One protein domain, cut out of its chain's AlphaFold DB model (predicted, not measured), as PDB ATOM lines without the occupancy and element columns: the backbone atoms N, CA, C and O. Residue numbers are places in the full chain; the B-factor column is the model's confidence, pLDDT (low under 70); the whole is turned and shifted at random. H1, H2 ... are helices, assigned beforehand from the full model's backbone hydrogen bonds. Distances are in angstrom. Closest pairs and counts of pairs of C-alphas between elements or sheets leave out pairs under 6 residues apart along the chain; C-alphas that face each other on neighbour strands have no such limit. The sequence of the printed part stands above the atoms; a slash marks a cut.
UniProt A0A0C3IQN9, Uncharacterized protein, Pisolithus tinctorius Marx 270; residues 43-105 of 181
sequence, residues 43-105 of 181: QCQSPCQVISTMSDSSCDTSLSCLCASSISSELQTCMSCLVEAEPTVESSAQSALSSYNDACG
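AT A GLANCE: This is residues 43 to 105 of the 181 residues of an uncharacterized protein of Pisolithus tinctorius Marx 270 (UniProt A0A0C3IQN9). Long H3 lies in the middle, with H1 slanting across one side of it and H4 folded back along another as a hairpin; short H2 sits near one end. The 63 printed residues have four named helices, H1 to H4, and no named strand: all helix. The whole is compact, radius of gyration of the C-alphas 11.7 A, spanning 32 by 24 by 17 A.

HOW THE PARTS SIT: H1, residues 43 to 54, touches H3, residues 69 to 85, opposite ways at a steep tilt of 41 degrees; their closest C-alphas, of Cys 48 and Cys 78, are 4.8 A apart. H2, residues 63 to 66, is close to H1 but not clearly touching, with closest C-alphas, of Met 54 and Leu 66, 6.2 A apart. H4, residues 87 to 104, forms a helical hairpin with H3 at a shallow tilt of 14 degrees, touching residues 76 to 83 with residues 89 to 97 alone; the closest C-alphas, of Val 83 and Glu 90, are 5.5 A apart. H1 and H4 are apart. Every O i to N i+4 pair is within hydrogen-bond range in H3, 4 of 8 in H1 and 12 of 14 in H4.

IN THESE COORDINATES: H1 begins at C-alpha 43 (-35.803, -11.001, -23.469). H3 spans 24.4 A and H4 25.5 A, ending at C-alpha 104 (-55.359, -20.667, -39.175).

THE WHOLE: The printed part has no cut and no long link. Residues 54 to 55 and 57 to 59 have pLDDT under 70.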
ATOM      1  N   GLN A  43     -34.988  -9.909 -24.005       77.94
ATOM      2  CA  GLN A  43     -35.803 -11.001 -23.469       77.94
ATOM      3  C   GLN A  43     -36.817 -11.552 -24.493       77.94
ATOM      4  O   GLN A  43     -37.129 -12.738 -24.458       77.94
ATOM      5  N   CYS A  44     -37.298 -10.725 -25.429       83.00
ATOM      6  CA  CYS A  44     -38.287 -11.113 -26.440       83.00
ATOM      7  C   CYS A  44     -37.666 -11.451 -27.803       83.00
ATOM      8  O   CYS A  44     -38.347 -12.004 -28.659       83.00
ATOM      9  N   GLN A  45     -36.376 -11.176 -28.020       84.00
ATOM     10  CA  GLN A  45     -35.730 -11.414 -29.318       84.00
ATOM     11  C   GLN A  45     -35.725 -12.895 -29.719       84.00
ATOM     12  O   GLN A  45     -36.015 -13.218 -30.867       84.00
ATOM     13  N   SER A  46     -35.448 -13.797 -28.771       85.81
ATOM     14  CA  SER A  46     -35.429 -15.241 -29.040       85.81
ATOM     15  C   SER A  46     -36.807 -15.791 -29.441       85.81
ATOM     16  O   SER A  46     -36.878 -16.412 -30.496       85.81
ATOM     17  N   PRO A  47     -37.902 -15.568 -28.683       79.50
ATOM     18  CA  PRO A  47     -39.220 -16.073 -29.080       79.50
ATOM     19  C   PRO A  47     -39.817 -15.333 -30.288       79.50
ATOM     20  O   PRO A  47     -40.634 -15.901 -31.006       79.50
ATOM     21  N   CYS A  48     -39.421 -14.082 -30.546       84.00
ATOM     22  CA  CYS A  48     -39.891 -13.322 -31.709       84.00
ATOM     23  C   CYS A  48     -39.104 -13.608 -32.996       84.00
ATOM     24  O   CYS A  48     -39.485 -13.110 -34.057       84.00
ATOM     25  N   GLN A  49     -38.051 -14.430 -32.951       83.75
ATOM     26  CA  GLN A  49     -37.283 -14.802 -34.143       83.75
ATOM     27  C   GLN A  49     -38.143 -15.539 -35.183       83.75
ATOM     28  O   GLN A  49     -37.882 -15.456 -36.383       83.75
ATOM     29  N   VAL A  50     -39.229 -16.173 -34.731       80.56
ATOM     30  CA  VAL A  50     -40.240 -16.808 -35.579       80.56
ATOM     31  C   VAL A  50     -40.857 -15.847 -36.598       80.56
ATOM     32  O   VAL A  50     -41.169 -16.258 -37.711       80.56
ATOM     33  N   ILE A  51     -40.982 -14.554 -36.273       76.62
ATOM     34  CA  ILE A  51     -41.531 -13.540 -37.187       76.62
ATOM     35  C   ILE A  51     -40.602 -13.374 -38.393       76.62
ATOM     36  O   ILE A  51     -41.074 -13.274 -39.526       76.62
ATOM     37  N   SER A  52     -39.285 -13.437 -38.179       76.81
ATOM     38  CA  SER A  52     -38.303 -13.435 -39.267       76.81
ATOM     39  C   SER A  52     -38.416 -14.690 -40.133       76.81
ATOM     40  O   SER A  52     -38.264 -14.604 -41.344       76.81
ATOM     41  N   THR A  53     -38.740 -15.845 -39.541       74.12
ATOM     42  CA  THR A  53     -38.979 -17.097 -40.281       74.12
ATOM     43  C   THR A  53     -40.298 -17.079 -41.059       74.12
ATOM     44  O   THR A  53     -40.352 -17.591 -42.171       74.12
ATOM     45  N   MET A  54     -41.352 -16.461 -40.519       69.50
ATOM     46  CA  MET A  54     -42.623 -16.246 -41.231       69.50
ATOM     47  C   MET A  54     -42.464 -15.269 -42.396       69.50
ATOM     48  O   MET A  54     -43.119 -15.427 -43.421       69.50
ATOM     49  N   SER A  55     -41.588 -14.278 -42.225       69.44
ATOM     50  CA  SER A  55     -41.240 -13.288 -43.250       69.44
ATOM     51  C   SER A  55     -40.288 -13.843 -44.309       69.44
ATOM     52  O   SER A  55     -40.053 -13.194 -45.328       69.44
ATOM     53  N   ASP A  56     -39.724 -15.031 -44.082       74.88
ATOM     54  CA  ASP A  56     -38.920 -15.701 -45.085       74.88
ATOM     55  C   ASP A  56     -39.815 -16.116 -46.260       74.88
ATOM     56  O   ASP A  56     -40.894 -16.695 -46.090       74.88
ATOM     57  N   SER A  57     -39.348 -15.851 -47.479       68.00
ATOM     58  CA  SER A  57     -40.047 -16.160 -48.734       68.00
ATOM     59  C   SER A  57     -40.467 -17.633 -48.876       68.00
ATOM     60  O   SER A  57     -41.324 -17.955 -49.699       68.00
ATOM     61  N   SER A  58     -39.902 -18.523 -48.060       69.12
ATOM     62  CA  SER A  58     -40.276 -19.937 -47.961       69.12
ATOM     63  C   SER A  58     -41.672 -20.168 -47.360       69.12
ATOM     64  O   SER A  58     -42.313 -21.175 -47.659       69.12
ATOM     65  N   CYS A  59     -42.146 -19.255 -46.509       69.00
ATOM     66  CA  CYS A  59     -43.388 -19.389 -45.742       69.00
ATOM     67  C   CYS A  59     -44.506 -18.460 -46.263       69.00
ATOM     68  O   CYS A  59     -45.684 -18.743 -46.046       69.00
ATOM     69  N   ASP A  60     -44.151 -17.422 -47.033       71.94
ATOM     70  CA  ASP A  60     -45.053 -16.383 -47.567       71.94
ATOM     71  C   ASP A  60     -46.238 -16.933 -48.388       71.94
ATOM     72  O   ASP A  60     -47.371 -16.469 -48.270       71.94
ATOM     73  N   THR A  61     -46.017 -17.986 -49.180       73.44
ATOM     74  CA  THR A  61     -47.056 -18.561 -50.059       73.44
ATOM     75  C   THR A  61     -47.833 -19.720 -49.438       73.44
ATOM     76  O   THR A  61     -48.844 -20.149 -50.001       73.44
ATOM     77  N   SER A  62     -47.396 -20.238 -48.287       82.50
ATOM     78  CA  SER A  62     -47.968 -21.441 -47.678       82.50
ATOM     79  C   SER A  62     -48.641 -21.119 -46.351       82.50
ATOM     80  O   SER A  62     -47.999 -21.096 -45.305       82.50
ATOM     81  N   LEU A  63     -49.969 -20.989 -46.375       79.06
ATOM     82  CA  LEU A  63     -50.794 -20.852 -45.165       79.06
ATOM     83  C   LEU A  63     -50.495 -21.960 -44.141       79.06
ATOM     84  O   LEU A  63     -50.379 -21.688 -42.955       79.06
ATOM     85  N   SER A  64     -50.253 -23.193 -44.594       84.44
ATOM     86  CA  SER A  64     -49.866 -24.309 -43.720       84.44
ATOM     87  C   SER A  64     -48.514 -24.118 -43.023       84.44
ATOM     88  O   SER A  64     -48.309 -24.675 -41.949       84.44
ATOM     89  N   CYS A  65     -47.595 -23.358 -43.631       85.44
ATOM     90  CA  CYS A  65     -46.318 -23.004 -43.018       85.44
ATOM     91  C   CYS A  65     -46.558 -21.979 -41.907       85.44
ATOM     92  O   CYS A  65     -46.174 -22.232 -40.771       85.44
ATOM     93  N   LEU A  66     -47.304 -20.904 -42.192       82.69
ATOM     94  CA  LEU A  66     -47.653 -19.871 -41.207       82.69
ATOM     95  C   LEU A  66     -48.478 -20.409 -40.034       82.69
ATOM     96  O   LEU A  66     -48.284 -19.979 -38.900       82.69
ATOM     97  N   CYS A  67     -49.370 -21.363 -40.295       88.62
ATOM     98  CA  CYS A  67     -50.237 -22.000 -39.304       88.62
ATOM     99  C   CYS A  67     -49.591 -23.200 -38.596       88.62
ATOM    100  O   CYS A  67     -50.281 -23.969 -37.923       88.62
ATOM    101  N   ALA A  68     -48.280 -23.404 -38.750       89.69
ATOM    102  CA  ALA A  68     -47.587 -24.483 -38.066       89.69
ATOM    103  C   ALA A  68     -47.666 -24.306 -36.540       89.69
ATOM    104  O   ALA A  68     -47.461 -23.216 -36.003       89.69
ATOM    105  N   SER A  69     -47.904 -25.407 -35.821       85.69
ATOM    106  CA  SER A  69     -48.074 -25.371 -34.362       85.69
ATOM    107  C   SER A  69     -46.845 -24.797 -33.637       85.69
ATOM    108  O   SER A  69     -47.001 -24.086 -32.642       85.69
ATOM    109  N   SER A  70     -45.638 -25.039 -34.164       86.25
ATOM    110  CA  SER A  70     -44.392 -24.449 -33.657       86.25
ATOM    111  C   SER A  70     -44.417 -22.923 -33.747       86.25
ATOM    112  O   SER A  70     -44.166 -22.250 -32.754       86.25
ATOM    113  N   ILE A  71     -44.845 -22.389 -34.895       85.81
ATOM    114  CA  ILE A  71     -44.916 -20.946 -35.126       85.81
ATOM    115  C   ILE A  71     -45.937 -20.295 -34.200       85.81
ATOM    116  O   ILE A  71     -45.648 -19.283 -33.570       85.81
ATOM    117  N   SER A  72     -47.116 -20.903 -34.068       85.62
ATOM    118  CA  SER A  72     -48.167 -20.376 -33.196       85.62
ATOM    119  C   SER A  72     -47.727 -20.283 -31.726       85.62
ATOM    120  O   SER A  72     -48.023 -19.295 -31.055       85.62
ATOM    121  N   SER A  73     -46.960 -21.267 -31.243       86.56
ATOM    122  CA  SER A  73     -46.469 -21.307 -29.859       86.56
ATOM    123  C   SER A  73     -45.394 -20.244 -29.609       86.56
ATOM    124  O   SER A  73     -45.408 -19.560 -28.581       86.56
ATOM    125  N   GLU A  74     -44.480 -20.064 -30.564       86.50
ATOM    126  CA  GLU A  74     -43.447 -19.027 -30.495       86.50
ATOM    127  C   GLU A  74     -44.049 -17.625 -30.620       86.50
ATOM    128  O   GLU A  74     -43.709 -16.736 -29.840       86.50
ATOM    129  N   LEU A  75     -45.027 -17.441 -31.509       85.50
ATOM    130  CA  LEU A  75     -45.732 -16.176 -31.688       85.50
ATOM    131  C   LEU A  75     -46.521 -15.783 -30.431       85.50
ATOM    132  O   LEU A  75     -46.466 -14.630 -30.011       85.50
ATOM    133  N   GLN A  76     -47.196 -16.728 -29.774       87.25
ATOM    134  CA  GLN A  76     -47.869 -16.463 -28.499       87.25
ATOM    135  C   GLN A  76     -46.875 -16.055 -27.402       87.25
ATOM    136  O   GLN A  76     -47.141 -15.119 -26.644       87.25
ATOM    137  N   THR A  77     -45.722 -16.723 -27.338       88.31
ATOM    138  CA  THR A  77     -44.650 -16.403 -26.381       88.31
ATOM    139  C   THR A  77     -44.065 -15.016 -26.658       88.31
ATOM    140  O   THR A  77     -43.891 -14.221 -25.736       88.31
ATOM    141  N   CYS A  78     -43.843 -14.685 -27.931       87.12
ATOM    142  CA  CYS A  78     -43.390 -13.374 -28.386       87.12
ATOM    143  C   CYS A  78     -44.376 -12.265 -27.992       87.12
ATOM    144  O   CYS A  78     -43.979 -11.284 -27.366       87.12
ATOM    145  N   MET A  79     -45.666 -12.441 -28.292       85.88
ATOM    146  CA  MET A  79     -46.703 -11.452 -27.975       85.88
ATOM    147  C   MET A  79     -46.882 -11.273 -26.465       85.88
ATOM    148  O   MET A  79     -47.045 -10.148 -26.005       85.88
ATOM    149  N   SER A  80     -46.796 -12.352 -25.682       87.31
ATOM    150  CA  SER A  80     -46.869 -12.270 -24.216       87.31
ATOM    151  C   SER A  80     -45.689 -11.475 -23.649       87.31
ATOM    152  O   SER A  80     -45.889 -10.580 -22.835       87.31
ATOM    153  N   CYS A  81     -44.479 -11.724 -24.156       86.88
ATOM    154  CA  CYS A  81     -43.277 -10.983 -23.773       86.88
ATOM    155  C   CYS A  81     -43.375  -9.488 -24.132       86.88
ATOM    156  O   CYS A  81     -42.986  -8.625 -23.345       86.88
ATOM    157  N   LEU A  82     -43.946  -9.170 -25.299       83.56
ATOM    158  CA  LEU A  82     -44.211  -7.796 -25.738       83.56
ATOM    159  C   LEU A  82     -45.207  -7.075 -24.828       83.56
ATOM    160  O   LEU A  82     -44.965  -5.930 -24.470       83.56
ATOM    161  N   VAL A  83     -46.291  -7.739 -24.422       86.12
ATOM    162  CA  VAL A  83     -47.293  -7.161 -23.512       86.12
ATOM    163  C   VAL A  83     -46.730  -6.966 -22.102       86.12
ATOM    164  O   VAL A  83     -47.045  -5.969 -21.456       86.12
ATOM    165  N   GLU A  84     -45.862  -7.864 -21.629       84.44
ATOM    166  CA  GLU A  84     -45.163  -7.684 -20.348       84.44
ATOM    167  C   GLU A  84     -44.165  -6.521 -20.385       84.44
ATOM    168  O   GLU A  84     -44.028  -5.792 -19.400       84.44
ATOM    169  N   ALA A  85     -43.480  -6.324 -21.513       82.06
ATOM    170  CA  ALA A  85     -42.570  -5.199 -21.701       82.06
ATOM    171  C   ALA A  85     -43.314  -3.871 -21.916       82.06
ATOM    172  O   ALA A  85     -42.874  -2.829 -21.427       82.06
ATOM    173  N   GLU A  86     -44.435  -3.902 -22.639       81.88
ATOM    174  CA  GLU A  86     -45.217  -2.730 -23.005       81.88
ATOM    175  C   GLU A  86     -46.733  -3.038 -22.992       81.88
ATOM    176  O   GLU A  86     -47.317  -3.458 -23.991       81.88
ATOM    177  N   PRO A  87     -47.442  -2.787 -21.880       79.31
ATOM    178  CA  PRO A  87     -48.859  -3.148 -21.762       79.31
ATOM    179  C   PRO A  87     -49.782  -2.336 -22.689       79.31
ATOM    180  O   PRO A  87     -50.934  -2.701 -22.906       79.31
ATOM    181  N   THR A  88     -49.291  -1.238 -23.268       80.62
ATOM    182  CA  THR A  88     -50.025  -0.410 -24.239       80.62
ATOM    183  C   THR A  88     -50.298  -1.141 -25.556       80.62
ATOM    184  O   THR A  88     -51.232  -0.760 -26.265       80.62
ATOM    185  N   VAL A  89     -49.530  -2.189 -25.891       79.38
ATOM    186  CA  VAL A  89     -49.701  -2.950 -27.141       79.38
ATOM    187  C   VAL A  89     -50.660  -4.137 -27.017       79.38
ATOM    188  O   VAL A  89     -50.917  -4.804 -28.019       79.38
ATOM    189  N   GLU A  90     -51.238  -4.393 -25.837       83.56
ATOM    190  CA  GLU A  90     -52.105  -5.555 -25.582       83.56
ATOM    191  C   GLU A  90     -53.283  -5.649 -26.565       83.56
ATOM    192  O   GLU A  90     -53.485  -6.689 -27.190       83.56
ATOM    193  N   SER A  91     -54.007  -4.547 -26.785       79.25
ATOM    194  CA  SER A  91     -55.137  -4.502 -27.726       79.25
ATOM    195  C   SER A  91     -54.721  -4.818 -29.168       79.25
ATOM    196  O   SER A  91     -55.449  -5.487 -29.910       79.25
ATOM    197  N   SER A  92     -53.536  -4.356 -29.572       79.00
ATOM    198  CA  SER A  92     -52.977  -4.615 -30.902       79.00
ATOM    199  C   SER A  92     -52.555  -6.077 -31.044       79.00
ATOM    200  O   SER A  92     -52.872  -6.719 -32.046       79.00
ATOM    201  N   ALA A  93     -51.907  -6.631 -30.018       81.12
ATOM    202  CA  ALA A  93     -51.479  -8.024 -29.983       81.12
ATOM    203  C   ALA A  93     -52.677  -8.993 -29.965       81.12
ATOM    204  O   ALA A  93     -52.675  -9.992 -30.687       81.12
ATOM    205  N   GLN A  94     -53.750  -8.673 -29.230       83.06
ATOM    206  CA  GLN A  94     -55.001  -9.439 -29.268       83.06
ATOM    207  C   GLN A  94     -55.649  -9.416 -30.655       83.06
ATOM    208  O   GLN A  94     -56.087 -10.456 -31.147       83.06
ATOM    209  N   SER A  95     -55.677  -8.254 -31.311       82.44
ATOM    210  CA  SER A  95     -56.237  -8.123 -32.663       82.44
ATOM    211  C   SER A  95     -55.449  -8.950 -33.690       82.44
ATOM    212  O   SER A  95     -56.040  -9.598 -34.560       82.44
ATOM    213  N   ALA A  96     -54.119  -8.986 -33.555       81.38
ATOM    214  CA  ALA A  96     -53.243  -9.808 -34.387       81.38
ATOM    215  C   ALA A  96     -53.478 -11.310 -34.163       81.38
ATOM    216  O   ALA A  96     -53.658 -12.050 -35.131       81.38
ATOM    217  N   LEU A  97     -53.565 -11.756 -32.905       84.50
ATOM    218  CA  LEU A  97     -53.883 -13.150 -32.578       84.50
ATOM    219  C   LEU A  97     -55.270 -13.561 -33.062       84.50
ATOM    220  O   LEU A  97     -55.428 -14.662 -33.572       84.50
ATOM    221  N   SER A  98     -56.269 -12.685 -32.950       85.69
ATOM    222  CA  SER A  98     -57.612 -12.973 -33.460       85.69
ATOM    223  C   SER A  98     -57.609 -13.148 -34.977       85.69
ATOM    224  O   SER A  98     -58.247 -14.068 -35.481       85.69
ATOM    225  N   SER A  99     -56.871 -12.306 -35.702       83.75
ATOM    226  CA  SER A  99     -56.730 -12.430 -37.160       83.75
ATOM    227  C   SER A  99     -55.979 -13.707 -37.547       83.75
ATOM    228  O   SER A  99     -56.344 -14.376 -38.509       83.75
ATOM    229  N   TYR A 100     -54.957 -14.078 -36.771       84.44
ATOM    230  CA  TYR A 100     -54.228 -15.331 -36.952       84.44
ATOM    231  C   TYR A 100     -55.113 -16.557 -36.681       84.44
ATOM    232  O   TYR A 100     -55.106 -17.501 -37.462       84.44
ATOM    233  N   ASN A 101     -55.923 -16.525 -35.619       87.00
ATOM    234  CA  ASN A 101     -56.886 -17.575 -35.288       87.00
ATOM    235  C   ASN A 101     -57.924 -17.775 -36.391       87.00
ATOM    236  O   ASN A 101     -58.229 -18.913 -36.734       87.00
ATOM    237  N   ASP A 102     -58.436 -16.685 -36.963       86.44
ATOM    238  CA  ASP A 102     -59.392 -16.735 -38.073       86.44
ATOM    239  C   ASP A 102     -58.752 -17.345 -39.333       86.44
ATOM    240  O   ASP A 102     -59.325 -18.233 -39.963       86.44
ATOM    241  N   ALA A 103     -57.506 -16.961 -39.639       85.81
ATOM    242  CA  ALA A 103     -56.768 -17.469 -40.794       85.81
ATOM    243  C   ALA A 103     -56.333 -18.939 -40.650       85.81
ATOM    244  O   ALA A 103     -56.361 -19.693 -41.624       85.81
ATOM    245  N   CYS A 104     -55.920 -19.345 -39.450       87.12
ATOM    246  CA  CYS A 104     -55.359 -20.667 -39.175       87.12
ATOM    247  C   CYS A 104     -56.351 -21.656 -38.555       87.12
ATOM    248  O   CYS A 104     -56.013 -22.828 -38.386       87.12
ATOM    249  N   GLY A 105     -57.560 -21.213 -38.203       88.94
ATOM    250  CA  GLY A 105     -58.531 -22.024 -37.467       88.94
ATOM    251  C   GLY A 105     -58.050 -22.412 -36.064       88.94
ATOM    252  O   GLY A 105     -58.413 -23.474 -35.561       88.94
TER     253      GLY A 105